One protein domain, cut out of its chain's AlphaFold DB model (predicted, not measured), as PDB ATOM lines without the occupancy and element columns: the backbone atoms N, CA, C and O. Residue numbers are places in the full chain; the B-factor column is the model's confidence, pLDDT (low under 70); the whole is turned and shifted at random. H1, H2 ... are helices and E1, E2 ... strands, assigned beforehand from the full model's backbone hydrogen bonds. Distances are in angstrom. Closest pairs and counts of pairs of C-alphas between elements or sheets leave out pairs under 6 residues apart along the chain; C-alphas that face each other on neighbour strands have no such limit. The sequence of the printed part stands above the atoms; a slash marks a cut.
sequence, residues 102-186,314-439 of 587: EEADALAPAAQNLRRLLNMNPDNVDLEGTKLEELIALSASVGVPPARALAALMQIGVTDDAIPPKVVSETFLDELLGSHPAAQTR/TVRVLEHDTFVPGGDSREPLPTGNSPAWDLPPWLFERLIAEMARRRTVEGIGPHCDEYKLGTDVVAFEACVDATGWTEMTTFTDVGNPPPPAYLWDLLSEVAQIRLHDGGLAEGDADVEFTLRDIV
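Overview. This is residues 102 to 186 and 314 to 439 of the 587 residues of an uncharacterized protein of Nannocystis exedens (UniProt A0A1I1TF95). A three-stranded sheet, E2, E3 and E4, stands at one end with the helices H2 and H3 over one face; next to it is a core of two crossed helices, H6 and H7, and at the other end is a small two-stranded sheet, E1 and E5. H4 and H5 pack on H6, and H1 packs on H7 and on E5. The 211 printed residues hold seven named helices and five named strands, in the order H1 H2 H3 H4 E1 H5 H6 E2 E3 E4 H7 E5; both sheets are antiparallel, and the class is mixed, helices and strands, with under half of the residues, 105, in named elements. The whole is compact, with a radius of gyration of the C-alphas of 17.9 A and spans of 63 by 42 by 32 A.

Along the chain. Find C-alpha 367 at (36.125, 10.242, -19.084), where E2 begins, residues 367 to 372; E3, residues 378 to 384, 17.3 A, and E4, residues 389 to 394, 17.0 A, follow. H7 is residues 407 to 419, 18.5 A, and H6 residues 348 to 363, 21.6 A. H1, residues 109 to 118, begins at (-1.097, 10.142, -15.010); H2 is residues 133 to 141, H3 residues 146 to 153, H4 residues 165 to 177, 16.7 A, and H5 residues 339 to 342. E1 is residues 314 to 317, and E5, residues 431 to 439, 22.8 A, bends by 58 degrees at residue 436 and ends at (3.584, -14.957, -25.375).

Arrangement. Begin at the meander E2 E3 E4, each strand the antiparallel neighbour of the one before: N 369 and O 382 are 2.9 A apart, and N 383 and O 391 2.8 A, within hydrogen-bond range. H2 and H3 are on the same face, at heights over the sheet of 10.0 A and 9.4 A. H7 only grazes this sheet, with residues 407 to 410. H6, the hub, touches H7 at a steep tilt of 41 degrees, opposite ways, closest at the C-alphas of Ala 356 and Trp 408, 4.6 A. H6 touches H4, closest at C-alphas 167 and 355, 6.0 A, and, with residues 349 to 353 alone, H5, closest at C-alphas 340 and 350, 5.3 A. H7, with residues 415 to 419 alone, touches H1, closest at C-alphas 419 and 113, 5.1 A. E1 and E5 are antiparallel neighbours, with N 315 and O 433 2.9 A apart, within hydrogen-bond range. Every O i to N i+4 pair is within hydrogen-bond range in H1, H3, H6 and H7, against 4 of 5 in H2 and 8 of 9 in H4; H5 is too short for such a pair.

Size, cuts and confidence. The C-alphas of Arg 186 and Thr 375, the two farthest apart, are 66.4 A apart. Residues 187 to 313 are not printed, and C-alphas 186 and 314 are 22.4 A apart across this cut. The link E1 to H5, 21 residues, is long. No printed residue is under 70 in pLDDT.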
ATOM      1  N   GLU A 102      -3.285   8.841 -28.834       91.56
ATOM      2  CA  GLU A 102      -4.648   8.668 -28.307       91.56
ATOM      3  C   GLU A 102      -4.726   7.613 -27.191       91.56
ATOM      4  O   GLU A 102      -5.483   7.781 -26.238       91.56
ATOM      5  N   GLU A 103      -3.933   6.541 -27.287       89.38
ATOM      6  CA  GLU A 103      -3.868   5.486 -26.268       89.38
ATOM      7  C   GLU A 103      -3.012   5.919 -25.075       89.38
ATOM      8  O   GLU A 103      -3.381   5.678 -23.928       89.38
ATOM      9  N   ALA A 104      -1.904   6.620 -25.332       90.25
ATOM     10  CA  ALA A 104      -1.053   7.180 -24.291       90.25
ATOM     11  C   ALA A 104      -1.806   8.213 -23.432       90.25
ATOM     12  O   ALA A 104      -1.680   8.190 -22.211       90.25
ATOM     13  N   ASP A 105      -2.629   9.072 -24.042       91.31
ATOM     14  CA  ASP A 105      -3.439  10.075 -23.337       91.31
ATOM     15  C   ASP A 105      -4.554   9.445 -22.480       91.31
ATOM     16  O   ASP A 105      -5.058  10.081 -21.550       91.31
ATOM     17  N   ALA A 106      -4.941   8.198 -22.773       91.25
ATOM     18  CA  ALA A 106      -5.934   7.445 -22.009       91.25
ATOM     19  C   ALA A 106      -5.352   6.746 -20.767       91.25
ATOM     20  O   ALA A 106      -6.119   6.277 -19.922       91.25
ATOM     21  N   LEU A 107      -4.023   6.674 -20.638       90.88
ATOM     22  CA  LEU A 107      -3.364   6.123 -19.454       90.88
ATOM     23  C   LEU A 107      -3.595   7.007 -18.223       90.88
ATOM     24  O   LEU A 107      -3.766   8.224 -18.333       90.88
ATOM     25  N   ALA A 108      -3.526   6.407 -17.034       92.19
ATOM     26  CA  ALA A 108      -3.465   7.160 -15.785       92.19
ATOM     27  C   ALA A 108      -2.207   8.060 -15.746       92.19
ATOM     28  O   ALA A 108      -1.190   7.688 -16.340       92.19
ATOM     29  N   PRO A 109      -2.227   9.208 -15.041       94.25
ATOM     30  CA  PRO A 109      -1.097  10.142 -15.010       94.25
ATOM     31  C   PRO A 109       0.259   9.496 -14.679       94.25
ATOM     32  O   PRO A 109       1.219   9.705 -15.415       94.25
ATOM     33  N   ALA A 110       0.326   8.640 -13.655       93.50
ATOM     34  CA  ALA A 110       1.558   7.935 -13.285       93.50
ATOM     35  C   ALA A 110       2.080   7.024 -14.414       93.50
ATOM     36  O   ALA A 110       3.264   7.034 -14.738       93.50
ATOM     37  N   ALA A 111       1.191   6.307 -15.108       92.50
ATOM     38  CA  ALA A 111       1.555   5.481 -16.260       92.50
ATOM     39  C   ALA A 111       2.001   6.315 -17.477       92.50
ATOM     40  O   ALA A 111       2.914   5.915 -18.205       92.50
ATOM     41  N   GLN A 112       1.418   7.503 -17.684       93.88
ATOM     42  CA  GLN A 112       1.920   8.460 -18.680       93.88
ATOM     43  C   GLN A 112       3.342   8.914 -18.340       93.88
ATOM     44  O   GLN A 112       4.187   9.008 -19.235       93.88
ATOM     45  N   ASN A 113       3.614   9.169 -17.062       94.25
ATOM     46  CA  ASN A 113       4.919   9.608 -16.589       94.25
ATOM     47  C   ASN A 113       5.955   8.481 -16.667       94.25
ATOM     48  O   ASN A 113       7.047   8.730 -17.177       94.25
ATOM     49  N   LEU A 114       5.600   7.227 -16.346       93.31
ATOM     50  CA  LEU A 114       6.452   6.065 -16.633       93.31
ATOM     51  C   LEU A 114       6.785   5.992 -18.126       93.31
ATOM     52  O   LEU A 114       7.950   5.883 -18.494       93.31
ATOM     53  N   ARG A 115       5.791   6.105 -19.015       93.38
ATOM     54  CA  ARG A 115       6.038   6.093 -20.465       93.38
ATOM     55  C   ARG A 115       6.996   7.209 -20.893       93.38
ATOM     56  O   ARG A 115       7.826   7.009 -21.781       93.38
ATOM     57  N   ARG A 116       6.877   8.400 -20.305       93.06
ATOM     58  CA  ARG A 116       7.793   9.521 -20.560       93.06
ATOM     59  C   ARG A 116       9.187   9.270 -19.992       93.06
ATOM     60  O   ARG A 116      10.150   9.666 -20.641       93.06
ATOM     61  N   LEU A 117       9.291   8.615 -18.840       94.19
ATOM     62  CA  LEU A 117      10.550   8.217 -18.217       94.19
ATOM     63  C   LEU A 117      11.278   7.155 -19.053       94.19
ATOM     64  O   LEU A 117      12.466   7.288 -19.316       94.19
ATOM     65  N   LEU A 118      10.555   6.159 -19.569       93.31
ATOM     66  CA  LEU A 118      11.096   5.154 -20.490       93.31
ATOM     67  C   LEU A 118      11.597   5.763 -21.813       93.31
ATOM     68  O   LEU A 118      12.414   5.164 -22.501       93.31
ATOM     69  N   ASN A 119      11.105   6.951 -22.179       94.06
ATOM     70  CA  ASN A 119      11.555   7.727 -23.338       94.06
ATOM     71  C   ASN A 119      12.434   8.929 -22.946       94.06
ATOM     72  O   ASN A 119      12.604   9.860 -23.743       94.06
ATOM     73  N   MET A 120      12.945   8.955 -21.713       95.25
ATOM     74  CA  MET A 120      13.794  10.034 -21.233       95.25
ATOM     75  C   MET A 120      15.130  10.016 -21.975       95.25
ATOM     76  O   MET A 120      15.781   8.979 -22.096       95.25
ATOM     77  N   ASN A 121      15.542  11.183 -22.448       96.00
ATOM     78  CA  ASN A 121      16.823  11.421 -23.094       96.00
ATOM     79  C   ASN A 121      17.351  12.805 -22.685       96.00
ATOM     80  O   ASN A 121      16.601  13.611 -22.129       96.00
ATOM     81  N   PRO A 122      18.628  13.120 -22.951       96.50
ATOM     82  CA  PRO A 122      19.189  14.404 -22.545       96.50
ATOM     83  C   PRO A 122      18.469  15.645 -23.106       96.50
ATOM     84  O   PRO A 122      18.574  16.710 -22.508       96.50
ATOM     85  N   ASP A 123      17.767  15.548 -24.240       96.19
ATOM     86  CA  ASP A 123      17.057  16.673 -24.873       96.19
ATOM     87  C   ASP A 123      15.682  16.972 -24.252       96.19
ATOM     88  O   ASP A 123      15.191  18.094 -24.368       96.19
ATOM     89  N   ASN A 124      15.047  15.993 -23.595       94.06
ATOM     90  CA  ASN A 124      13.678  16.115 -23.073       94.06
ATOM     91  C   ASN A 124      13.560  16.051 -21.545       94.06
ATOM     92  O   ASN A 124      12.444  15.989 -21.018       94.06
ATOM     93  N   VAL A 125      14.695  16.035 -20.858       93.12
ATOM     94  CA  VAL A 125      14.772  15.916 -19.409       93.12
ATOM     95  C   VAL A 125      14.697  17.273 -18.716       93.12
ATOM     96  O   VAL A 125      15.169  18.276 -19.254       93.12
ATOM     97  N   ASP A 126      14.125  17.294 -17.514       92.31
ATOM     98  CA  ASP A 126      14.121  18.468 -16.644       92.31
ATOM     99  C   ASP A 126      15.197  18.320 -15.561       92.31
ATOM    100  O   ASP A 126      15.320  17.266 -14.939       92.31
ATOM    101  N   LEU A 127      16.008  19.363 -15.382       94.69
ATOM    102  CA  LEU A 127      17.077  19.400 -14.380       94.69
ATOM    103  C   LEU A 127      16.728  20.316 -13.201       94.69
ATOM    104  O   LEU A 127      17.447  20.292 -12.201       94.69
ATOM    105  N   GLU A 128      15.677  21.136 -13.309       93.25
ATOM    106  CA  GLU A 128      15.248  22.039 -12.238       93.25
ATOM    107  C   GLU A 128      14.857  21.233 -10.993       93.25
ATOM    108  O   GLU A 128      14.173  20.224 -11.100       93.25
ATOM    109  N   GLY A 129      15.306  21.648  -9.804       90.00
ATOM    110  CA  GLY A 129      15.036  20.930  -8.554       90.00
ATOM    111  C   GLY A 129      15.947  19.728  -8.275       90.00
ATOM    112  O   GLY A 129      15.802  19.106  -7.225       90.00
ATOM    113  N   THR A 130      16.907  19.422  -9.156       94.75
ATOM    114  CA  THR A 130      17.924  18.369  -8.948       94.75
ATOM    115  C   THR A 130      19.294  18.957  -8.617       94.75
ATOM    116  O   THR A 130      19.559  20.141  -8.838       94.75
ATOM    117  N   LYS A 131      20.246  18.114  -8.203       94.56
ATOM    118  CA  LYS A 131      21.670  18.497  -8.114       94.56
ATOM    119  C   LYS A 131      22.254  18.982  -9.447       94.56
ATOM    120  O   LYS A 131      23.255  19.697  -9.438       94.56
ATOM    121  N   LEU A 132      21.650  18.616 -10.582       95.12
ATOM    122  CA  LEU A 132      22.058  19.055 -11.916       95.12
ATOM    123  C   LEU A 132      21.447  20.399 -12.342       95.12
ATOM    124  O   LEU A 132      21.787  20.871 -13.424       95.12
ATOM    125  N   GLU A 133      20.620  21.061 -11.528       95.12
ATOM    126  CA  GLU A 133      20.027  22.363 -11.883       95.12
ATOM    127  C   GLU A 133      21.101  23.400 -12.263       95.12
ATOM    128  O   GLU A 133      20.997  24.095 -13.277       95.12
ATOM    129  N   GLU A 134      22.206  23.443 -11.516       93.44
ATOM    130  CA  GLU A 134      23.321  24.360 -11.777       93.44
ATOM    131  C   GLU A 134      24.012  24.099 -13.133       93.44
ATOM    132  O   GLU A 134      24.598  25.012 -13.727       93.44
ATOM    133  N   LEU A 135      23.876  22.891 -13.705       92.62
ATOM    134  CA  LEU A 135      24.359  22.583 -15.056       92.62
ATOM    135  C   LEU A 135      23.654  23.439 -16.117       92.62
ATOM    136  O   LEU A 135      24.256  23.727 -17.158       92.62
ATOM    137  N   ILE A 136      22.417  23.886 -15.866       92.31
ATOM    138  CA  ILE A 136      21.672  24.778 -16.761       92.31
ATOM    139  C   ILE A 136      22.424  26.105 -16.913       92.31
ATOM    140  O   ILE A 136      22.771  26.513 -18.029       92.31
ATOM    141  N   ALA A 137      22.712  26.765 -15.788       89.38
ATOM    142  CA  ALA A 137      23.412  28.044 -15.762       89.38
ATOM    143  C   ALA A 137      24.859  27.902 -16.256       89.38
ATOM    144  O   ALA A 137      25.348  28.736 -17.029       89.38
ATOM    145  N   LEU A 138      25.528  26.815 -15.864       89.75
ATOM    146  CA  LEU A 138      26.901  26.536 -16.251       89.75
ATOM    147  C   LEU A 138      27.038  26.305 -17.765       89.75
ATOM    148  O   LEU A 138      27.885  26.927 -18.407       89.75
ATOM    149  N   SER A 139      26.156  25.510 -18.373       89.88
ATOM    150  CA  SER A 139      26.164  25.261 -19.823       89.88
ATOM    151  C   SER A 139      25.802  26.523 -20.621       89.88
ATOM    152  O   SER A 139      26.424  26.829 -21.645       89.88
ATOM    153  N   ALA A 140      24.866  27.335 -20.115       88.62
ATOM    154  CA  ALA A 140      24.513  28.617 -20.723       88.62
ATOM    155  C   ALA A 140      25.706  29.592 -20.782       88.62
ATOM    156  O   ALA A 140      25.850  30.323 -21.765       88.62
ATOM    157  N   SER A 141      26.595  29.569 -19.781       85.75
ATOM    158  CA  SER A 141      27.780  30.441 -19.721       85.75
ATOM    159  C   SER A 141      28.775  30.217 -20.873       85.75
ATOM    160  O   SER A 141      29.453  31.153 -21.302       85.75
ATOM    161  N   VAL A 142      28.814  28.998 -21.420       87.62
ATOM    162  CA  VAL A 142      29.672  28.598 -22.549       87.62
ATOM    163  C   VAL A 142      28.920  28.523 -23.880       87.62
ATOM    164  O   VAL A 142      29.509  28.192 -24.907       87.62
ATOM    165  N   GLY A 143      27.621  28.837 -23.892       88.31
ATOM    166  CA  GLY A 143      26.782  28.755 -25.090       88.31
ATOM    167  C   GLY A 143      26.497  27.322 -25.554       88.31
ATOM    168  O   GLY A 143      26.264  27.104 -26.744       88.31
ATOM    169  N   VAL A 144      26.520  26.349 -24.639       90.56
ATOM    170  CA  VAL A 144      26.193  24.944 -24.914       90.56
ATOM    171  C   VAL A 144      24.827  24.624 -24.290       90.56
ATOM    172  O   VAL A 144      24.579  25.010 -23.153       90.56
ATOM    173  N   PRO A 145      23.908  23.945 -25.002       93.56
ATOM    174  CA  PRO A 145      22.667  23.467 -24.394       93.56
ATOM    175  C   PRO A 145      22.953  22.451 -23.271       93.56
ATOM    176  O   PRO A 145      23.773  21.558 -23.505       93.56
ATOM    177  N   PRO A 146      22.261  22.506 -22.116       93.75
ATOM    178  CA  PRO A 146      22.456  21.552 -21.015       93.75
ATOM    179  C   PRO A 146      22.318  20.090 -21.453       93.75
ATOM    180  O   PRO A 146      23.131  19.252 -21.072       93.75
ATOM    181  N   ALA A 147      21.389  19.813 -22.375       95.06
ATOM    182  CA  ALA A 147      21.215  18.514 -23.021       95.06
ATOM    183  C   ALA A 147      22.517  17.936 -23.599       95.06
ATOM    184  O   ALA A 147      22.789  16.748 -23.472       95.06
ATOM    185  N   ARG A 148      23.367  18.770 -24.218       95.06
ATOM    186  CA  ARG A 148      24.657  18.311 -24.760       95.06
ATOM    187  C   ARG A 148      25.669  18.011 -23.666       95.06
ATOM    188  O   ARG A 148      26.497  17.129 -23.863       95.06
ATOM    189  N   ALA A 149      25.634  18.757 -22.564       93.69
ATOM    190  CA  ALA A 149      26.522  18.501 -21.443       93.69
ATOM    191  C   ALA A 149      26.152  17.183 -20.746       93.69
ATOM    192  O   ALA A 149      27.011  16.330 -20.545       93.69
ATOM    193  N   LEU A 150      24.857  16.966 -20.502       95.44
ATOM    194  CA  LEU A 150      24.353  15.711 -19.949       95.44
ATOM    195  C   LEU A 150      24.599  14.515 -20.884       95.44
ATOM    196  O   LEU A 150      25.054  13.469 -20.435       95.44
ATOM    197  N   ALA A 151      24.361  14.666 -22.188       96.56
ATOM    198  CA  ALA A 151      24.626  13.606 -23.163       96.56
ATOM    199  C   ALA A 151      26.104  13.179 -23.180       96.56
ATOM    200  O   ALA A 151      26.395  11.989 -23.295       96.56
ATOM    201  N   ALA A 152      27.026  14.135 -23.022       95.56
ATOM    202  CA  ALA A 152      28.457  13.855 -22.937       95.56
ATOM    203  C   ALA A 152      28.803  13.049 -21.674       95.56
ATOM    204  O   ALA A 152      29.370  11.968 -21.808       95.56
ATOM    205  N   LEU A 153      28.321  13.483 -20.497       95.06
ATOM    206  CA  LEU A 153      28.456  12.751 -19.225       95.06
ATOM    207  C   LEU A 153      27.950  11.306 -19.308       95.06
ATOM    208  O   LEU A 153      28.508  10.393 -18.704       95.06
ATOM    209  N   MET A 154      26.869  11.098 -20.059       95.88
ATOM    210  CA  MET A 154      26.251   9.788 -20.249       95.88
ATOM    211  C   MET A 154      26.873   8.969 -21.394       95.88
ATOM    212  O   MET A 154      26.519   7.801 -21.581       95.88
ATOM    213  N   GLN A 155      27.791   9.565 -22.163       95.94
ATOM    214  CA  GLN A 155      28.397   9.019 -23.380       95.94
ATOM    215  C   GLN A 155      27.370   8.546 -24.425       95.94
ATOM    216  O   GLN A 155      27.509   7.473 -25.013       95.94
ATOM    217  N   ILE A 156      26.338   9.358 -24.666       96.31
ATOM    218  CA  ILE A 156      25.265   9.090 -25.636       96.31
ATOM    219  C   ILE A 156      24.963  10.313 -26.511       96.31
ATOM    220  O   ILE A 156      25.460  11.415 -26.276       96.31
ATOM    221  N   GLY A 157      24.151  10.135 -27.550       97.06
ATOM    222  CA  GLY A 157      23.522  11.231 -28.275       97.06
ATOM    223  C   GLY A 157      22.419  11.906 -27.454       97.06
ATOM    224  O   GLY A 157      21.809  11.304 -26.580       97.06
ATOM    225  N   VAL A 158      22.114  13.169 -27.766       96.88
ATOM    226  CA  VAL A 158      21.083  13.944 -27.039       96.88
ATOM    227  C   VAL A 158      19.667  13.365 -27.163       96.88
ATOM    228  O   VAL A 158      18.817  13.666 -26.339       96.88
ATOM    229  N   THR A 159      19.417  12.538 -28.179       96.69
ATOM    230  CA  THR A 159      18.129  11.869 -28.419       96.69
ATOM    231  C   THR A 159      18.135  10.389 -28.052       96.69
ATOM    232  O   THR A 159      17.111   9.733 -28.225       96.69
ATOM    233  N   ASP A 160      19.278   9.852 -27.632       95.31
ATOM    234  CA  ASP A 160      19.392   8.443 -27.269       95.31
ATOM    235  C   ASP A 160      18.783   8.224 -25.882       95.31
ATOM    236  O   ASP A 160      18.827   9.112 -25.027       95.31
ATOM    237  N   ASP A 161      18.236   7.032 -25.654       93.44
ATOM    238  CA  ASP A 161      17.630   6.679 -24.372       93.44
ATOM    239  C   ASP A 161      18.641   6.806 -23.227       93.44
ATOM    240  O   ASP A 161      19.756   6.274 -23.288       93.44
ATOM    241  N   ALA A 162      18.224   7.475 -22.152       94.25
ATOM    242  CA  ALA A 162      19.020   7.630 -20.943       94.25
ATOM    243  C   ALA A 162      19.410   6.261 -20.354       94.25
ATOM    244  O   ALA A 162      20.582   6.014 -20.053       94.25
ATOM    245  N   ILE A 163      18.429   5.357 -20.254       94.56
ATOM    246  CA  ILE A 163      18.583   3.974 -19.796       94.56
ATOM    247  C   ILE A 163      18.104   3.022 -20.911       94.56
ATOM    248  O   ILE A 163      16.959   3.131 -21.342       94.56
ATOM    249  N   PRO A 164      18.933   2.069 -21.375       91.50
ATOM    250  CA  PRO A 164      18.528   1.074 -22.367       91.50
ATOM    251  C   PRO A 164      17.383   0.175 -21.865       91.50
ATOM    252  O   PRO A 164      17.449  -0.267 -20.714       91.50
ATOM    253  N   PRO A 165      16.417  -0.221 -22.721       89.88
ATOM    254  CA  PRO A 165      15.286  -1.082 -22.340       89.88
ATOM    255  C   PRO A 165      15.691  -2.362 -21.623       89.88
ATOM    256  O   PRO A 165      15.105  -2.717 -20.609       89.88
ATOM    257  N   LYS A 166      16.763  -3.009 -22.089       90.25
ATOM    258  CA  LYS A 166      17.288  -4.217 -21.453       90.25
ATOM    259  C   LYS A 166      17.645  -3.989 -19.978       90.25
ATOM    260  O   LYS A 166      17.300  -4.815 -19.144       90.25
ATOM    261  N   VAL A 167      18.299  -2.872 -19.649       94.19
ATOM    262  CA  VAL A 167      18.662  -2.546 -18.257       94.19
ATOM    263  C   VAL A 167      17.405  -2.340 -17.414       94.19
ATOM    264  O   VAL A 167      17.365  -2.789 -16.269       94.19
ATOM    265  N   VAL A 168      16.372  -1.711 -17.986       93.62
ATOM    266  CA  VAL A 168      15.069  -1.550 -17.331       93.62
ATOM    267  C   VAL A 168      14.453  -2.921 -17.044       93.62
ATOM    268  O   VAL A 168      14.240  -3.240 -15.877       93.62
ATOM    269  N   SER A 169      14.254  -3.766 -18.060       92.62
ATOM    270  CA  SER A 169      13.646  -5.099 -17.913       92.62
ATOM    271  C   SER A 169      14.375  -5.972 -16.897       92.62
ATOM    272  O   SER A 169      13.752  -6.563 -16.021       92.62
ATOM    273  N   GLU A 170      15.705  -6.035 -16.986       94.75
ATOM    274  CA  GLU A 170      16.518  -6.842 -16.079       94.75
ATOM    275  C   GLU A 170      16.429  -6.346 -14.636       94.75
ATOM    276  O   GLU A 170      16.350  -7.160 -13.722       94.75
ATOM    277  N   THR A 171      16.403  -5.029 -14.421       95.75
ATOM    278  CA  THR A 171      16.278  -4.467 -13.069       95.75
ATOM    279  C   THR A 171      14.889  -4.713 -12.491       95.75
ATOM    280  O   THR A 171      14.785  -5.144 -11.349       95.75
ATOM    281  N   PHE A 172      13.825  -4.520 -13.282       93.88
ATOM    282  CA  PHE A 172      12.462  -4.877 -12.875       93.88
ATOM    283  C   PHE A 172      12.381  -6.353 -12.465       93.88
ATOM    284  O   PHE A 172      11.838  -6.680 -11.416       93.88
ATOM    285  N   LEU A 173      12.945  -7.260 -13.259       95.19
ATOM    286  CA  LEU A 173      12.866  -8.689 -12.965       95.19
ATOM    287  C   LEU A 173      13.744  -9.110 -11.779       95.19
ATOM    288  O   LEU A 173      13.337  -9.966 -10.997       95.19
ATOM    289  N   ASP A 174      14.921  -8.512 -11.614       96.31
ATOM    290  CA  ASP A 174      15.812  -8.838 -10.500       96.31
ATOM    291  C   ASP A 174      15.289  -8.289  -9.163       96.31
ATOM    292  O   ASP A 174      15.329  -8.989  -8.154       96.31
ATOM    293  N   GLU A 175      14.791  -7.052  -9.150       95.94
ATOM    294  CA  GLU A 175      14.442  -6.340  -7.917       95.94
ATOM    295  C   GLU A 175      12.944  -6.457  -7.581       95.94
ATOM    296  O   GLU A 175      12.609  -6.786  -6.447       95.94
ATOM    297  N   LEU A 176      12.021  -6.261  -8.534       95.00
ATOM    298  CA  LEU A 176      10.573  -6.350  -8.271       95.00
ATOM    299  C   LEU A 176      10.086  -7.803  -8.238       95.00
ATOM    300  O   LEU A 176       9.490  -8.229  -7.254       95.00
ATOM    301  N   LEU A 177      10.342  -8.578  -9.297       95.19
ATOM    302  CA  LEU A 177       9.948  -9.991  -9.320       95.19
ATOM    303  C   LEU A 177      10.798 -10.794  -8.329       95.19
ATOM    304  O   LEU A 177      10.244 -11.499  -7.492       95.19
ATOM    305  N   GLY A 178      12.127 -10.667  -8.387       95.50
ATOM    306  CA  GLY A 178      13.052 -11.472  -7.579       95.50
ATOM    307  C   GLY A 178      12.954 -11.262  -6.063       95.50
ATOM    308  O   GLY A 178      13.316 -12.156  -5.294       95.50
ATOM    309  N   SER A 179      12.428 -10.122  -5.605       95.06
ATOM    310  CA  SER A 179      12.181  -9.890  -4.176       95.06
ATOM    311  C   SER A 179      10.862 -10.480  -3.671       95.06
ATOM    312  O   SER A 179      10.670 -10.583  -2.458       95.06
ATOM    313  N   HIS A 180       9.967 -10.905  -4.565       96.50
ATOM    314  CA  HIS A 180       8.693 -11.496  -4.189       96.50
ATOM    315  C   HIS A 180       8.877 -12.949  -3.703       96.50
ATOM    316  O   HIS A 180       9.430 -13.763  -4.442       96.50
ATOM    317  N   PRO A 181       8.336 -13.357  -2.535       94.94
ATOM    318  CA  PRO A 181       8.497 -14.723  -2.012       94.94
ATOM    319  C   PRO A 181       8.080 -15.832  -2.996       94.94
ATOM    320  O   PRO A 181       8.795 -16.812  -3.187       94.94
ATOM    321  N   ALA A 182       6.958 -15.648  -3.698       93.38
ATOM    322  CA  ALA A 182       6.481 -16.589  -4.722       93.38
ATOM    323  C   ALA A 182       7.373 -16.708  -5.981       93.38
ATOM    324  O   ALA A 182       7.124 -17.579  -6.811       93.38
ATOM    325  N   ALA A 183       8.386 -15.849  -6.137       94.94
ATOM    326  CA  ALA A 183       9.391 -15.925  -7.198       94.94
ATOM    327  C   ALA A 183      10.730 -16.512  -6.714       94.94
ATOM    328  O   ALA A 183      11.653 -16.655  -7.509       94.94
ATOM    329  N   GLN A 184      10.860 -16.845  -5.426       93.94
ATOM    330  CA  GLN A 184      12.107 -17.370  -4.860       93.94
ATOM    331  C   GLN A 184      12.148 -18.892  -4.887       93.94
ATOM    332  O   GLN A 184      13.150 -19.488  -5.284       93.94
ATOM    333  N   THR A 185      11.049 -19.527  -4.479       93.25
ATOM    334  CA  THR A 185      10.940 -20.984  -4.433       93.25
ATOM    335  C   THR A 185       9.604 -21.466  -4.966       93.25
ATOM    336  O   THR A 185       8.575 -20.826  -4.760       93.25
ATOM    337  N   ARG A 186       9.609 -22.648  -5.571       89.94
ATOM    338  CA  ARG A 186       8.416 -23.383  -5.990       89.94
ATOM    339  C   ARG A 186       8.422 -24.780  -5.397       89.94
ATOM    340  O   ARG A 186       9.469 -25.298  -5.018       89.94
ATOM    341  N   THR A 314      -2.214  -6.950 -15.446       91.56
ATOM    342  CA  THR A 314      -2.037  -5.628 -14.839       91.56
ATOM    343  C   THR A 314      -0.949  -5.696 -13.784       91.56
ATOM    344  O   THR A 314      -1.067  -6.451 -12.815       91.56
ATOM    345  N   VAL A 315       0.090  -4.888 -13.978       91.62
ATOM    346  CA  VAL A 315       1.241  -4.785 -13.089       91.62
ATOM    347  C   VAL A 315       1.213  -3.452 -12.353       91.62
ATOM    348  O   VAL A 315       0.835  -2.431 -12.932       91.62
ATOM    349  N   ARG A 316       1.634  -3.472 -11.087       94.31
ATOM    350  CA  ARG A 316       1.822  -2.288 -10.251       94.31
ATOM    351  C   ARG A 316       3.237  -2.213  -9.698       94.31
ATOM    352  O   ARG A 316       3.759  -3.215  -9.211       94.31
ATOM    353  N   VAL A 317       3.797  -1.009  -9.691       94.75
ATOM    354  CA  VAL A 317       5.003  -0.660  -8.935       94.75
ATOM    355  C   VAL A 317       4.689   0.512  -8.028       94.75
ATOM    356  O   VAL A 317       4.120   1.498  -8.489       94.75
ATOM    357  N   LEU A 318       5.038   0.377  -6.752       95.69
ATOM    358  CA  LEU A 318       4.791   1.423  -5.769       95.69
ATOM    359  C   LEU A 318       5.934   2.432  -5.737       95.69
ATOM    360  O   LEU A 318       7.105   2.056  -5.842       95.69
ATOM    361  N   GLU A 319       5.572   3.688  -5.551       95.56
ATOM    362  CA  GLU A 319       6.489   4.775  -5.228       95.56
ATOM    363  C   GLU A 319       6.790   4.786  -3.719       95.56
ATOM    364  O   GLU A 319       6.058   4.225  -2.897       95.56
ATOM    365  N   HIS A 320       7.885   5.424  -3.328       95.56
ATOM    366  CA  HIS A 320       8.088   5.887  -1.968       95.56
ATOM    367  C   HIS A 320       7.364   7.222  -1.728       95.56
ATOM    368  O   HIS A 320       7.500   8.143  -2.514       95.56
ATOM    369  N   ASP A 321       6.685   7.386  -0.587       95.06
ATOM    370  CA  ASP A 321       5.873   8.581  -0.267       95.06
ATOM    371  C   ASP A 321       6.627   9.935  -0.212       95.06
ATOM    372  O   ASP A 321       6.037  10.971   0.116       95.06
ATOM    373  N   THR A 322       7.944   9.947  -0.415       94.69
ATOM    374  CA  THR A 322       8.764  11.158  -0.336       94.69
ATOM    375  C   THR A 322       9.926  11.117  -1.311       94.69
ATOM    376  O   THR A 322      10.587  10.087  -1.418       94.69
ATOM    377  N   PHE A 323      10.282  12.285  -1.842       94.69
ATOM    378  CA  PHE A 323      11.490  12.473  -2.635       94.69
ATOM    379  C   PHE A 323      12.744  11.936  -1.936       94.69
ATOM    380  O   PHE A 323      13.078  12.320  -0.806       94.69
ATOM    381  N   VAL A 324      13.479  11.090  -2.649       96.62
ATOM    382  CA  VAL A 324      14.699  10.429  -2.191       96.62
ATOM    383  C   VAL A 324      15.901  11.170  -2.780       96.62
ATOM    384  O   VAL A 324      16.213  11.000  -3.962       96.62
ATOM    385  N   PRO A 325      16.610  11.999  -1.989       95.62
ATOM    386  CA  PRO A 325      17.751  12.742  -2.500       95.62
ATOM    387  C   PRO A 325      18.889  11.795  -2.872       95.62
ATOM    388  O   PRO A 325      19.129  10.799  -2.191       95.62
ATOM    389  N   GLY A 326      19.643  12.147  -3.907       95.06
ATOM    390  CA  GLY A 326      20.853  11.431  -4.279       95.06
ATOM    391  C   GLY A 326      21.944  11.558  -3.212       95.06
ATOM    392  O   GLY A 326      22.017  12.549  -2.469       95.06
ATOM    393  N   GLY A 327      22.845  10.576  -3.172       95.81
ATOM    394  CA  GLY A 327      24.026  10.590  -2.311       95.81
ATOM    395  C   GLY A 327      24.928  11.814  -2.524       95.81
ATOM    396  O   GLY A 327      24.889  12.503  -3.548       95.81
ATOM    397  N   ASP A 328      25.738  12.117  -1.517       94.75
ATOM    398  CA  ASP A 328      26.748  13.188  -1.535       94.75
ATOM    399  C   ASP A 328      28.136  12.702  -1.081       94.75
ATOM    400  O   ASP A 328      29.095  13.473  -1.002       94.75
ATOM    401  N   SER A 329      28.265  11.400  -0.822       96.25
ATOM    402  CA  SER A 329      29.492  10.735  -0.409       96.25
ATOM    403  C   SER A 329      29.718   9.469  -1.229       96.25
ATOM    404  O   SER A 329      28.801   8.681  -1.454       96.25
ATOM    405  N   ARG A 330      30.984   9.231  -1.597       95.88
ATOM    406  CA  ARG A 330      31.437   7.953  -2.175       95.88
ATOM    407  C   ARG A 330      31.264   6.780  -1.213       95.88
ATOM    408  O   ARG A 330      31.110   5.644  -1.635       95.88
ATOM    409  N   GLU A 331      31.340   7.057   0.085       95.62
ATOM    410  CA  GLU A 331      31.201   6.048   1.128       95.62
ATOM    411  C   GLU A 331      29.753   5.967   1.623       95.62
ATOM    412  O   GLU A 331      29.148   7.027   1.811       95.62
ATOM    413  N   PRO A 332      29.244   4.759   1.927       94.62
ATOM    414  CA  PRO A 332      29.941   3.475   1.804       94.62
ATOM    415  C   PRO A 332      30.082   2.992   0.351       94.62
ATOM    416  O   PRO A 332      29.131   3.009  -0.426       94.62
ATOM    417  N   LEU A 333      31.269   2.498  -0.011       92.56
ATOM    418  CA  LEU A 333      31.443   1.780  -1.277       92.56
ATOM    419  C   LEU A 333      30.614   0.473  -1.296       92.56
ATOM    420  O   LEU A 333      30.521  -0.197  -0.265       92.56
ATOM    421  N   PRO A 334      30.087   0.045  -2.463       92.75
ATOM    422  CA  PRO A 334      30.314   0.622  -3.794       92.75
ATOM    423  C   PRO A 334      29.247   1.629  -4.260       92.75
ATOM    424  O   PRO A 334      29.342   2.106  -5.386       92.75
ATOM    425  N   THR A 335      28.228   1.917  -3.452       94.31
ATOM    426  CA  THR A 335      27.001   2.606  -3.891       94.31
ATOM    427  C   THR A 335      26.856   4.039  -3.371       94.31
ATOM    428  O   THR A 335      25.984   4.774  -3.836       94.31
ATOM    429  N   GLY A 336      27.708   4.454  -2.433       95.94
ATOM    430  CA  GLY A 336      27.594   5.735  -1.743       95.94
ATOM    431  C   GLY A 336      26.537   5.721  -0.643       95.94
ATOM    432  O   GLY A 336      25.978   4.682  -0.293       95.94
ATOM    433  N   ASN A 337      26.268   6.897  -0.078       97.12
ATOM    434  CA  ASN A 337      25.334   7.092   1.040       97.12
ATOM    435  C   ASN A 337      23.911   7.487   0.620       97.12
ATOM    436  O   ASN A 337      23.180   8.058   1.429       97.12
ATOM    437  N   SER A 338      23.532   7.245  -0.634       97.25
ATOM    438  CA  SER A 338      22.181   7.545  -1.100       97.25
ATOM    439  C   SER A 338      21.149   6.750  -0.285       97.25
ATOM    440  O   SER A 338      21.276   5.525  -0.201       97.25
ATOM    441  N   PRO A 339      20.124   7.395   0.305       97.25
ATOM    442  CA  PRO A 339      19.068   6.704   1.043       97.25
ATOM    443  C   PRO A 339      18.273   5.729   0.168       97.25
ATOM    444  O   PRO A 339      17.659   4.808   0.701       97.25
ATOM    445  N   ALA A 340      18.331   5.875  -1.162       97.00
ATOM    446  CA  ALA A 340      17.710   4.949  -2.101       97.00
ATOM    447  C   ALA A 340      18.141   3.493  -1.875       97.00
ATOM    448  O   ALA A 340      17.340   2.597  -2.097       97.00
ATOM    449  N   TRP A 341      19.369   3.241  -1.404       96.94
ATOM    450  CA  TRP A 341      19.898   1.885  -1.209       96.94
ATOM    451  C   TRP A 341      19.327   1.149   0.005       96.94
ATOM    452  O   TRP A 341      19.381  -0.080   0.037       96.94
ATOM    453  N   ASP A 342      18.760   1.883   0.966       95.81
ATOM    454  CA  ASP A 342      18.118   1.322   2.159       95.81
ATOM    455  C   ASP A 342      16.615   1.058   1.947       95.81
ATOM    456  O   ASP A 342      15.947   0.482   2.811       95.81
ATOM    457  N   LEU A 343      16.067   1.479   0.802       96.81
ATOM    458  CA  LEU A 343      14.672   1.248   0.450       96.81
ATOM    459  C   LEU A 343      14.439  -0.201   0.000       96.81
ATOM    460  O   LEU A 343      15.332  -0.825  -0.584       96.81
ATOM    461  N   PRO A 344      13.226  -0.741   0.220       96.88
ATOM    462  CA  PRO A 344      12.858  -2.034  -0.328       96.88
ATOM    463  C   PRO A 344      13.047  -2.108  -1.856       96.88
ATOM    464  O   PRO A 344      12.710  -1.153  -2.559       96.88
ATOM    465  N   PRO A 345      13.534  -3.246  -2.386       96.31
ATOM    466  CA  PRO A 345      13.903  -3.412  -3.800       96.31
ATOM    467  C   PRO A 345      12.749  -3.208  -4.788       96.31
ATOM    468  O   PRO A 345      12.973  -2.826  -5.930       96.31
ATOM    469  N   TRP A 346      11.510  -3.405  -4.343       95.75
ATOM    470  CA  TRP A 346      10.307  -3.251  -5.159       95.75
ATOM    471  C   TRP A 346       9.785  -1.810  -5.269       95.75
ATOM    472  O   TRP A 346       8.805  -1.592  -5.981       95.75
ATOM    473  N   LEU A 347      10.377  -0.843  -4.554       96.81
ATOM    474  CA  LEU A 347       9.988   0.566  -4.669       96.81
ATOM    475  C   LEU A 347      10.645   1.228  -5.880       96.81
ATOM    476  O   LEU A 347      11.799   0.949  -6.216       96.81
ATOM    477  N   PHE A 348       9.916   2.143  -6.510       95.88
ATOM    478  CA  PHE A 348      10.316   2.786  -7.757       95.88
ATOM    479  C   PHE A 348      11.668   3.512  -7.661       95.88
ATOM    480  O   PHE A 348      12.505   3.383  -8.554       95.88
ATOM    481  N   GLU A 349      11.959   4.183  -6.549       96.81
ATOM    482  CA  GLU A 349      13.205   4.934  -6.341       96.81
ATOM    483  C   GLU A 349      14.408   3.991  -6.229       96.81
ATOM    484  O   GLU A 349      15.479   4.264  -6.780       96.81
ATOM    485  N   ARG A 350      14.222   2.834  -5.578       97.31
ATOM    486  CA  ARG A 350      15.241   1.780  -5.484       97.31
ATOM    487  C   ARG A 350      15.487   1.121  -6.842       97.31
ATOM    488  O   ARG A 350      16.641   0.811  -7.156       97.31
ATOM    489  N   LEU A 351      14.434   0.949  -7.646       97.19
ATOM    490  CA  LEU A 351      14.501   0.442  -9.018       97.19
ATOM    491  C   LEU A 351      15.254   1.410  -9.941       97.19
ATOM    492  O   LEU A 351      16.192   0.995 -10.622       97.19
ATOM    493  N   ILE A 352      14.905   2.700  -9.931       96.38
ATOM    494  CA  ILE A 352      15.590   3.738 -10.713       96.38
ATOM    495  C   ILE A 352      17.072   3.808 -10.341       96.38
ATOM    496  O   ILE A 352      17.923   3.853 -11.234       96.38
ATOM    497  N   ALA A 353      17.394   3.834  -9.042       97.25
ATOM    498  CA  ALA A 353      18.776   3.916  -8.581       97.25
ATOM    499  C   ALA A 353      19.613   2.749  -9.129       97.25
ATOM    500  O   ALA A 353      20.717   2.961  -9.638       97.25
ATOM    501  N   GLU A 354      19.069   1.529  -9.119       97.75
ATOM    502  CA  GLU A 354      19.749   0.362  -9.683       97.75
ATOM    503  C   GLU A 354      19.860   0.411 -11.208       97.75
ATOM    504  O   GLU A 354      20.936   0.133 -11.740       97.75
ATOM    505  N   MET A 355      18.809   0.829 -11.920       97.00
ATOM    506  CA  MET A 355      18.859   1.012 -13.376       97.00
ATOM    507  C   MET A 355      19.961   1.997 -13.771       97.00
ATOM    508  O   MET A 355      20.780   1.717 -14.653       97.00
ATOM    509  N   ALA A 356      20.014   3.143 -13.093       96.75
ATOM    510  CA  ALA A 356      21.006   4.175 -13.341       96.75
ATOM    511  C   ALA A 356      22.422   3.705 -12.968       96.75
ATOM    512  O   ALA A 356      23.378   3.973 -13.705       96.75
ATOM    513  N   ARG A 357      22.571   2.944 -11.876       96.94
ATOM    514  CA  ARG A 357      23.854   2.361 -11.462       96.94
ATOM    515  C   ARG A 357      24.356   1.341 -12.477       96.94
ATOM    516  O   ARG A 357      25.499   1.463 -12.913       96.94
ATOM    517  N   ARG A 358      23.524   0.384 -12.905       95.94
ATOM    518  CA  ARG A 358      23.877  -0.603 -13.945       95.94
ATOM    519  C   ARG A 358      24.279   0.089 -15.240       95.94
ATOM    520  O   ARG A 358      25.360  -0.170 -15.766       95.94
ATOM    521  N   ARG A 359      23.480   1.062 -15.697       94.44
ATOM    522  CA  ARG A 359      23.799   1.861 -16.888       94.44
ATOM    523  C   ARG A 359      25.157   2.554 -16.782       94.44
ATOM    524  O   ARG A 359      25.904   2.573 -17.766       94.44
ATOM    525  N   THR A 360      25.452   3.130 -15.620       94.19
ATOM    526  CA  THR A 360      26.703   3.848 -15.365       94.19
ATOM    527  C   THR A 360      27.886   2.887 -15.345       94.19
ATOM    528  O   THR A 360      28.826   3.063 -16.109       94.19
ATOM    529  N   VAL A 361      27.828   1.843 -14.518       91.81
ATOM    530  CA  VAL A 361      28.951   0.921 -14.296       91.81
ATOM    531  C   VAL A 361      29.263   0.076 -15.533       91.81
ATOM    532  O   VAL A 361      30.428  -0.211 -15.799       91.81
ATOM    533  N   GLU A 362      28.249  -0.328 -16.299       90.88
ATOM    534  CA  GLU A 362      28.434  -1.231 -17.442       90.88
ATOM    535  C   GLU A 362      28.627  -0.494 -18.768       90.88
ATOM    536  O   GLU A 362      29.278  -1.012 -19.677       90.88
ATOM    537  N   GLY A 363      28.053   0.705 -18.898       88.88
ATOM    538  CA  GLY A 363      27.956   1.394 -20.181       88.88
ATOM    539  C   GLY A 363      28.617   2.768 -20.246       88.88
ATOM    540  O   GLY A 363      28.591   3.364 -21.322       88.88
ATOM    541  N   ILE A 364      29.144   3.310 -19.145       94.06
ATOM    542  CA  ILE A 364      29.827   4.613 -19.129       94.06
ATOM    543  C   ILE A 364      31.261   4.391 -18.656       94.06
ATOM    544  O   ILE A 364      31.513   3.977 -17.528       94.06
ATOM    545  N   GLY A 365      32.223   4.639 -19.544       92.31
ATOM    546  CA  GLY A 365      33.640   4.546 -19.201       92.31
ATOM    547  C   GLY A 365      34.134   5.798 -18.471       92.31
ATOM    548  O   GLY A 365      33.524   6.859 -18.607       92.31
ATOM    549  N   PRO A 366      35.273   5.733 -17.754       96.44
ATOM    550  CA  PRO A 366      35.876   6.924 -17.171       96.44
ATOM    551  C   PRO A 366      36.274   7.925 -18.261       96.44
ATOM    552  O   PRO A 366      36.959   7.559 -19.222       96.44
ATOM    553  N   HIS A 367      35.864   9.180 -18.115       97.38
ATOM    554  CA  HIS A 367      36.125  10.242 -19.084       97.38
ATOM    555  C   HIS A 367      36.021  11.630 -18.444       97.38
ATOM    556  O   HIS A 367      35.498  11.773 -17.343       97.38
ATOM    557  N   CYS A 368      36.531  12.639 -19.151       97.06
ATOM    558  CA  CYS A 368      36.360  14.048 -18.819       97.06
ATOM    559  C   CYS A 368      36.040  14.827 -20.094       97.06
ATOM    560  O   CYS A 368      36.720  14.646 -21.109       97.06
ATOM    561  N   ASP A 369      35.048  15.707 -20.020       95.38
ATOM    562  CA  ASP A 369      34.665  16.611 -21.097       95.38
ATOM    563  C   ASP A 369      34.979  18.060 -20.722       95.38
ATOM    564  O   ASP A 369      34.545  18.571 -19.688       95.38
ATOM    565  N   GLU A 370      35.735  18.739 -21.588       93.88
ATOM    566  CA  GLU A 370      36.075  20.154 -21.441       93.88
ATOM    567  C   GLU A 370      35.105  21.037 -22.235       93.88
ATOM    568  O   GLU A 370      34.999  20.931 -23.463       93.88
ATOM    569  N   TYR A 371      34.500  22.015 -21.565       90.69
ATOM    570  CA  TYR A 371      33.629  23.003 -22.193       90.69
ATOM    571  C   TYR A 371      34.342  24.346 -22.268       90.69
ATOM    572  O   TYR A 371      34.713  24.937 -21.253       90.69
ATOM    573  N   LYS A 372      34.562  24.832 -23.491       89.38
ATOM    574  CA  LYS A 372      35.375  26.023 -23.766       89.38
ATOM    575  C   LYS A 372      34.511  27.228 -24.106       89.38
ATOM    576  O   LYS A 372      33.527  27.119 -24.832       89.38
ATOM    577  N   LEU A 373      34.932  28.399 -23.634       84.19
ATOM    578  CA  LEU A 373      34.438  29.684 -24.121       84.19
ATOM    579  C   LEU A 373      34.841  29.869 -25.589       84.19
ATOM    580  O   LEU A 373      35.812  29.278 -26.059       84.19
ATOM    581  N   GLY A 374      34.195  30.803 -26.292       79.50
ATOM    582  CA  GLY A 374      34.589  31.188 -27.659       79.50
ATOM    583  C   GLY A 374      36.026  31.734 -27.798       79.50
ATOM    584  O   GLY A 374      36.454  32.045 -28.905       79.50
ATOM    585  N   THR A 375      36.760  31.874 -26.689       83.25
ATOM    586  CA  THR A 375      38.183  32.242 -26.614       83.25
ATOM    587  C   THR A 375      39.124  31.039 -26.443       83.25
ATOM    588  O   THR A 375      40.286  31.247 -26.103       83.25
ATOM    589  N   ASP A 376      38.632  29.804 -26.597       83.69
ATOM    590  CA  ASP A 376      39.343  28.529 -26.368       83.69
ATOM    591  C   ASP A 376      39.810  28.280 -24.918       83.69
ATOM    592  O   ASP A 376      40.542  27.329 -24.637       83.69
ATOM    593  N   VAL A 377      39.362  29.108 -23.971       87.44
ATOM    594  CA  VAL A 377      39.607  28.915 -22.535       87.44
ATOM    595  C   VAL A 377      38.582  27.921 -21.997       87.44
ATOM    596  O   VAL A 377      37.387  28.114 -22.220       87.44
ATOM    597  N   VAL A 378      39.034  26.880 -21.291       88.50
ATOM    598  CA  VAL A 378      38.145  25.942 -20.584       88.50
ATOM    599  C   VAL A 378      37.383  26.721 -19.515       88.50
ATOM    600  O   VAL A 378      38.005  27.371 -18.680       88.50
ATOM    601  N   ALA A 379      36.057  26.701 -19.577       88.94
ATOM    602  CA  ALA A 379      35.188  27.304 -18.573       88.94
ATOM    603  C   ALA A 379      34.875  26.314 -17.458       88.94
ATOM    604  O   ALA A 379      34.924  26.676 -16.289       88.94
ATOM    605  N   PHE A 380      34.583  25.065 -17.816       92.62
ATOM    606  CA  PHE A 380      34.437  23.981 -16.860       92.62
ATOM    607  C   PHE A 380      34.783  22.636 -17.492       92.62
ATOM    608  O   PHE A 380      34.777  22.484 -18.717       92.62
ATOM    609  N   GLU A 381      35.105  21.686 -16.631       94.25
ATOM    610  CA  GLU A 381      35.351  20.288 -16.951       94.25
ATOM    611  C   GLU A 381      34.374  19.432 -16.147       94.25
ATOM    612  O   GLU A 381      34.127  19.717 -14.973       94.25
ATOM    613  N   ALA A 382      33.819  18.402 -16.777       95.62
ATOM    614  CA  ALA A 382      32.965  17.421 -16.126       95.62
ATOM    615  C   ALA A 382      33.581  16.031 -16.306       95.62
ATOM    616  O   ALA A 382      33.814  15.606 -17.434       95.62
ATOM    617  N   CYS A 383      33.881  15.352 -15.203       97.31
ATOM    618  CA  CYS A 383      34.572  14.070 -15.187       97.31
ATOM    619  C   CYS A 383      33.718  12.995 -14.525       97.31
ATOM    620  O   CYS A 383      33.190  13.221 -13.438       97.31
ATOM    621  N   VAL A 384      33.671  11.810 -15.130       97.25
ATOM    622  CA  VAL A 384      33.146  10.580 -14.527       97.25
ATOM    623  C   VAL A 384      34.315   9.620 -14.342       97.25
ATOM    624  O   VAL A 384      35.061   9.357 -15.287       97.25
ATOM    625  N   ASP A 385      34.516   9.105 -13.132       95.38
ATOM    626  CA  ASP A 385      35.585   8.143 -12.863       95.38
ATOM    627  C   ASP A 385      35.156   6.681 -13.082       95.38
ATOM    628  O   ASP A 385      34.019   6.378 -13.434       95.38
ATOM    629  N   ALA A 386      36.083   5.741 -12.872       93.12
ATOM    630  CA  ALA A 386      35.838   4.316 -13.114       93.12
ATOM    631  C   ALA A 386      34.805   3.684 -12.162       93.12
ATOM    632  O   ALA A 386      34.391   2.550 -12.381       93.12
ATOM    633  N   THR A 387      34.425   4.385 -11.094       92.75
ATOM    634  CA  THR A 387      33.371   3.973 -10.161       92.75
ATOM    635  C   THR A 387      32.035   4.644 -10.460       92.75
ATOM    636  O   THR A 387      31.072   4.363  -9.764       92.75
ATOM    637  N   GLY A 388      31.964   5.515 -11.474       95.12
ATOM    638  CA  GLY A 388      30.779   6.309 -11.799       95.12
ATOM    639  C   GLY A 388      30.650   7.597 -10.983       95.12
ATOM    640  O   GLY A 388      29.611   8.253 -11.043       95.12
ATOM    641  N   TRP A 389      31.669   7.966 -10.199       97.06
ATOM    642  CA  TRP A 389      31.652   9.215  -9.441       97.06
ATOM    643  C   TRP A 389      31.867  10.398 -10.375       97.06
ATOM    644  O   TRP A 389      32.819  10.401 -11.158       97.06
ATOM    645  N   THR A 390      30.992  11.393 -10.270       97.12
ATOM    646  CA  THR A 390      30.966  12.569 -11.136       97.12
ATOM    647  C   THR A 390      31.453  13.796 -10.381       97.12
ATOM    648  O   THR A 390      30.946  14.123  -9.309       97.12
ATOM    649  N   GLU A 391      32.420  14.502 -10.960       96.50
ATOM    650  CA  GLU A 391      32.926  15.782 -10.466       96.50
ATOM    651  C   GLU A 391      32.904  16.813 -11.588       96.50
ATOM    652  O   GLU A 391      33.377  16.553 -12.694       96.50
ATOM    653  N   MET A 392      32.382  18.004 -11.295       94.88
ATOM    654  CA  MET A 392      32.442  19.144 -12.204       94.88
ATOM    655  C   MET A 392      33.286  20.244 -11.577       94.88
ATOM    656  O   MET A 392      33.096  20.607 -10.417       94.88
ATOM    657  N   THR A 393      34.232  20.785 -12.338       92.94
ATOM    658  CA  THR A 393      35.118  21.853 -11.874       92.94
ATOM    659  C   THR A 393      35.047  23.041 -12.815       92.94
ATOM    660  O   THR A 393      35.140  22.905 -14.030       92.94
ATOM    661  N   THR A 394      34.863  24.231 -12.254       90.38
ATOM    662  CA  THR A 394      34.817  25.484 -13.011       90.38
ATOM    663  C   THR A 394      36.172  26.171 -12.959       90.38
ATOM    664  O   THR A 394      36.782  26.296 -11.896       90.38
ATOM    665  N   PHE A 395      36.620  26.698 -14.087       82.75
ATOM    666  CA  PHE A 395      37.804  27.535 -14.187       82.75
ATOM    667  C   PHE A 395      37.367  29.000 -14.250       82.75
ATOM    668  O   PHE A 395      36.381  29.342 -14.898       82.75
ATOM    669  N   THR A 396      38.111  29.892 -13.592       71.94
ATOM    670  CA  THR A 396      37.822  31.343 -13.539       71.94
ATOM    671  C   THR A 396      36.518  31.744 -12.826       71.94
ATOM    672  O   THR A 396      35.986  32.815 -13.110       71.94
ATOM    673  N   ASP A 397      36.034  30.923 -11.885       75.56
ATOM    674  CA  ASP A 397      34.800  31.158 -11.105       75.56
ATOM    675  C   ASP A 397      33.547  31.359 -11.987       75.56
ATOM    676  O   ASP A 397      32.652  32.150 -11.676       75.56
ATOM    677  N   VAL A 398      33.495  30.675 -13.137       78.75
ATOM    678  CA  VAL A 398      32.336  30.702 -14.039       78.75
ATOM    679  C   VAL A 398      31.234  29.809 -13.474       78.75
ATOM    680  O   VAL A 398      31.289  28.595 -13.621       78.75
ATOM    681  N   GLY A 399      30.215  30.428 -12.872       81.12
ATOM    682  CA  GLY A 399      29.063  29.717 -12.307       81.12
ATOM    683  C   GLY A 399      29.412  28.875 -11.076       81.12
ATOM    684  O   GLY A 399      30.527  28.937 -10.564       81.12
ATOM    685  N   ASN A 400      28.439  28.095 -10.602       88.00
ATOM    686  CA  ASN A 400      28.653  27.084  -9.571       88.00
ATOM    687  C   ASN A 400      28.541  25.707 -10.233       88.00
ATOM    688  O   ASN A 400      27.555  25.461 -10.924       88.00
ATOM    689  N   PRO A 401      29.520  24.805 -10.079       90.19
ATOM    690  CA  PRO A 401      29.344  23.438 -10.541       90.19
ATOM    691  C   PRO A 401      28.353  22.681  -9.638       90.19
ATOM    692  O   PRO A 401      28.346  22.920  -8.424       90.19
ATOM    693  N   PRO A 402      27.575  21.732 -10.193       92.19
ATOM    694  CA  PRO A 402      26.894  20.706  -9.412       92.19
ATOM    695  C   PRO A 402      27.820  20.062  -8.366       92.19
ATOM    696  O   PRO A 402      29.007  19.849  -8.651       92.19
ATOM    697  N   PRO A 403      27.315  19.740  -7.160       93.31
ATOM    698  CA  PRO A 403      28.114  19.052  -6.159       93.31
ATOM    699  C   PRO A 403      28.536  17.662  -6.667       93.31
ATOM    700  O   PRO A 403      27.760  17.011  -7.371       93.31
ATOM    701  N   PRO A 404      29.733  17.177  -6.291       95.75
ATOM    702  CA  PRO A 404      30.149  15.817  -6.597       95.75
ATOM    703  C   PRO A 404      29.157  14.776  -6.073       95.75
ATOM    704  O   PRO A 404      28.742  14.838  -4.914       95.75
ATOM    705  N   ALA A 405      28.801  13.820  -6.922       97.25
ATOM    706  CA  ALA A 405      27.902  12.717  -6.601       97.25
ATOM    707  C   ALA A 405      28.135  11.572  -7.587       97.25
ATOM    708  O   ALA A 405      28.773  11.748  -8.629       97.25
ATOM    709  N   TYR A 406      27.598  10.391  -7.304       97.81
ATOM    710  CA  TYR A 406      27.571   9.355  -8.322       97.81
ATOM    711  C   TYR A 406      26.611   9.711  -9.455       97.81
ATOM    712  O   TYR A 406      25.553  10.291  -9.229       97.81
ATOM    713  N   LEU A 407      26.958   9.332 -10.688       96.75
ATOM    714  CA  LEU A 407      26.116   9.628 -11.847       96.75
ATOM    715  C   LEU A 407      24.722   9.003 -11.710       96.75
ATOM    716  O   LEU A 407      23.739   9.617 -12.109       96.75
ATOM    717  N   TRP A 408      24.612   7.827 -11.090       96.88
ATOM    718  CA  TRP A 408      23.311   7.212 -10.828       96.88
ATOM    719  C   TRP A 408      22.458   7.985  -9.826       96.88
ATOM    720  O   TRP A 408      21.244   7.990  -9.983       96.88
ATOM    721  N   ASP A 409      23.070   8.659  -8.849       97.50
ATOM    722  CA  ASP A 409      22.362   9.509  -7.888       97.50
ATOM    723  C   ASP A 409      21.854  10.790  -8.561       97.50
ATOM    724  O   ASP A 409      20.767  11.272  -8.263       97.50
ATOM    725  N   LEU A 410      22.621  11.329  -9.513       96.44
ATOM    726  CA  LEU A 410      22.187  12.471 -10.321       96.44
ATOM    727  C   LEU A 410      21.024  12.083 -11.245       96.44
ATOM    728  O   LEU A 410      20.048  12.818 -11.366       96.44
ATOM    729  N   LEU A 411      21.116  10.919 -11.894       95.88
ATOM    730  CA  LEU A 411      20.071  10.415 -12.786       95.88
ATOM    731  C   LEU A 411      18.811   9.977 -12.030       95.88
ATOM    732  O   LEU A 411      17.719  10.095 -12.583       95.88
ATOM    733  N   SER A 412      18.932   9.489 -10.793       95.81
ATOM    734  CA  SER A 412      17.774   9.069 -10.005       95.81
ATOM    735  C   SER A 412      16.918  10.244  -9.540       95.81
ATOM    736  O   SER A 412      15.696  10.147  -9.596       95.81
ATOM    737  N   GLU A 413      17.517  11.371  -9.144       95.69
ATOM    738  CA  GLU A 413      16.771  12.604  -8.836       95.69
ATOM    739  C   GLU A 413      16.009  13.113 -10.061       95.69
ATOM    740  O   GLU A 413      14.826  13.433  -9.992       95.69
ATOM    741  N   VAL A 414      16.681  13.131 -11.210       95.56
ATOM    742  CA  VAL A 414      16.092  13.540 -12.486       95.56
ATOM    743  C   VAL A 414      14.905  12.649 -12.880       95.56
ATOM    744  O   VAL A 414      13.860  13.138 -13.312       95.56
ATOM    745  N   ALA A 415      15.046  11.335 -12.711       95.31
ATOM    746  CA  ALA A 415      13.983  10.378 -12.991       95.31
ATOM    747  C   ALA A 415      12.786  10.526 -12.037       95.31
ATOM    748  O   ALA A 415      11.649  10.420 -12.496       95.31
ATOM    749  N   GLN A 416      13.025  10.819 -10.753       94.19
ATOM    750  CA  GLN A 416      11.964  11.123  -9.786       94.19
ATOM    751  C   GLN A 416      11.167  12.352 -10.228       94.19
ATOM    752  O   GLN A 416       9.959  12.259 -10.400       94.19
ATOM    753  N   ILE A 417      11.821  13.473 -10.555       93.19
ATOM    754  CA  ILE A 417      11.105  14.673 -11.032       93.19
ATOM    755  C   ILE A 417      10.217  14.354 -12.238       93.19
ATOM    756  O   ILE A 417       9.062  14.781 -12.301       93.19
ATOM    757  N   ARG A 418      10.724  13.540 -13.169       93.50
ATOM    758  CA  ARG A 418       9.967  13.105 -14.344       93.50
ATOM    759  C   ARG A 418       8.754  12.238 -13.998       93.50
ATOM    760  O   ARG A 418       7.755  12.299 -14.716       93.50
ATOM    761  N   LEU A 419       8.822  11.439 -12.934       93.25
ATOM    762  CA  LEU A 419       7.700  10.636 -12.446       93.25
ATOM    763  C   LEU A 419       6.552  11.515 -11.914       93.25
ATOM    764  O   LEU A 419       5.388  11.149 -12.072       93.25
ATOM    765  N   HIS A 420       6.863  12.707 -11.395       93.62
ATOM    766  CA  HIS A 420       5.898  13.670 -10.837       93.62
ATOM    767  C   HIS A 420       5.407  14.744 -11.823       93.62
ATOM    768  O   HIS A 420       4.662  15.663 -11.457       93.62
ATOM    769  N   ASP A 421       5.766  14.611 -13.102       91.50
ATOM    770  CA  ASP A 421       5.251  15.416 -14.210       91.50
ATOM    771  C   ASP A 421       3.728  15.641 -14.112       91.50
ATOM    772  O   ASP A 421       2.944  14.738 -13.819       91.50
ATOM    773  N   GLY A 422       3.272  16.854 -14.431       87.06
ATOM    774  CA  GLY A 422       1.844  17.194 -14.355       87.06
ATOM    775  C   GLY A 422       1.342  17.507 -12.941       87.06
ATOM    776  O   GLY A 422       0.158  17.808 -12.787       87.06
ATOM    777  N   GLY A 423       2.237  17.524 -11.945       88.62
ATOM    778  CA  GLY A 423       1.956  17.981 -10.584       88.62
ATOM    779  C   GLY A 423       1.404  16.896  -9.664       88.62
ATOM    780  O   GLY A 423       0.623  17.225  -8.769       88.62
ATOM    781  N   LEU A 424       1.772  15.630  -9.895       92.62
ATOM    782  CA  LEU A 424       1.527  14.559  -8.927       92.62
ATOM    783  C   LEU A 424       2.338  14.847  -7.662       92.62
ATOM    784  O   LEU A 424       3.509  15.210  -7.757       92.62
ATOM    785  N   ALA A 425       1.720  14.722  -6.489       93.75
ATOM    786  CA  ALA A 425       2.465  14.825  -5.241       93.75
ATOM    787  C   ALA A 425       3.332  13.570  -5.040       93.75
ATOM    788  O   ALA A 425       3.051  12.526  -5.622       93.75
ATOM    789  N   GLU A 426       4.373  13.691  -4.221       91.81
ATOM    790  CA  GLU A 426       5.152  12.543  -3.735       91.81
ATOM    791  C   GLU A 426       4.214  11.537  -3.046       91.81
ATOM    792  O   GLU A 426       3.359  11.940  -2.245       91.81
ATOM    793  N   GLY A 427       4.349  10.257  -3.392       91.75
ATOM    794  CA  GLY A 427       3.473   9.161  -2.969       91.75
ATOM    795  C   GLY A 427       2.178   8.987  -3.772       91.75
ATOM    796  O   GLY A 427       1.428   8.050  -3.507       91.75
ATOM    797  N   ASP A 428       1.885   9.862  -4.741       93.56
ATOM    798  CA  ASP A 428       0.716   9.731  -5.627       93.56
ATOM    799  C   ASP A 428       1.080   9.142  -7.012       93.56
ATOM    800  O   ASP A 428       0.204   9.042  -7.882       93.56
ATOM    801  N   ALA A 429       2.343   8.775  -7.262       93.44
ATOM    802  CA  ALA A 429       2.836   8.303  -8.556       93.44
ATOM    803  C   ALA A 429       3.059   6.781  -8.637       93.44
ATOM    804  O   ALA A 429       3.825   6.311  -9.483       93.44
ATOM    805  N   ASP A 430       2.309   6.003  -7.848       94.62
ATOM    806  CA  ASP A 430       2.176   4.554  -8.026       94.62
ATOM    807  C   ASP A 430       1.836   4.212  -9.484       94.62
ATOM    808  O   ASP A 430       0.836   4.663 -10.058       94.62
ATOM    809  N   VAL A 431       2.677   3.388 -10.102       92.69
ATOM    810  CA  VAL A 431       2.576   3.097 -11.525       92.69
ATOM    811  C   VAL A 431       1.796   1.815 -11.745       92.69
ATOM    812  O   VAL A 431       2.250   0.734 -11.380       92.69
ATOM    813  N   GLU A 432       0.658   1.926 -12.426       92.44
ATOM    814  CA  GLU A 432      -0.163   0.793 -12.854       92.44
ATOM    815  C   GLU A 432      -0.316   0.771 -14.375       92.44
ATOM    816  O   GLU A 432      -0.705   1.764 -14.993       92.44
ATOM    817  N   PHE A 433      -0.039  -0.373 -14.997       86.56
ATOM    818  CA  PHE A 433      -0.233  -0.556 -16.432       86.56
ATOM    819  C   PHE A 433      -0.581  -2.004 -16.769       86.56
ATOM    820  O   PHE A 433      -0.210  -2.940 -16.062       86.56
ATOM    821  N   THR A 434      -1.324  -2.185 -17.860       86.75
ATOM    822  CA  THR A 434      -1.755  -3.505 -18.326       86.75
ATOM    823  C   THR A 434      -0.914  -3.936 -19.512       86.75
ATOM    824  O   THR A 434      -0.931  -3.297 -20.561       86.75
ATOM    825  N   LEU A 435      -0.216  -5.051 -19.332       82.69
ATOM    826  CA  LEU A 435       0.458  -5.800 -20.380       82.69
ATOM    827  C   LEU A 435      -0.585  -6.595 -21.164       82.69
ATOM    828  O   LEU A 435      -1.545  -7.095 -20.571       82.69
ATOM    829  N   ARG A 436      -0.398  -6.729 -22.475       85.44
ATOM    830  CA  ARG A 436      -1.300  -7.471 -23.362       85.44
ATOM    831  C   ARG A 436      -0.515  -8.497 -24.162       85.44
ATOM    832  O   ARG A 436       0.661  -8.285 -24.429       85.44
ATOM    833  N   ASP A 437      -1.179  -9.591 -24.519       84.19
ATOM    834  CA  ASP A 437      -0.673 -10.591 -25.465       84.19
ATOM    835  C   ASP A 437       0.733 -11.134 -25.120       84.19
ATOM    836  O   ASP A 437       1.581 -11.328 -25.990       84.19
ATOM    837  N   ILE A 438       0.993 -11.414 -23.836       84.50
ATOM    838  CA  ILE A 438       2.284 -11.954 -23.389       84.50
ATOM    839  C   ILE A 438       2.404 -13.398 -23.870       84.50
ATOM    840  O   ILE A 438       1.679 -14.282 -23.404       84.50
ATOM    841  N   VAL A 439       3.343 -13.640 -24.780       84.12
ATOM    842  CA  VAL A 439       3.584 -14.957 -25.375       84.12
ATOM    843  C   VAL A 439       4.630 -15.720 -24.569       84.12
ATOM    844  O   VAL A 439       5.782 -15.302 -24.498       84.12
TER     845      VAL A 439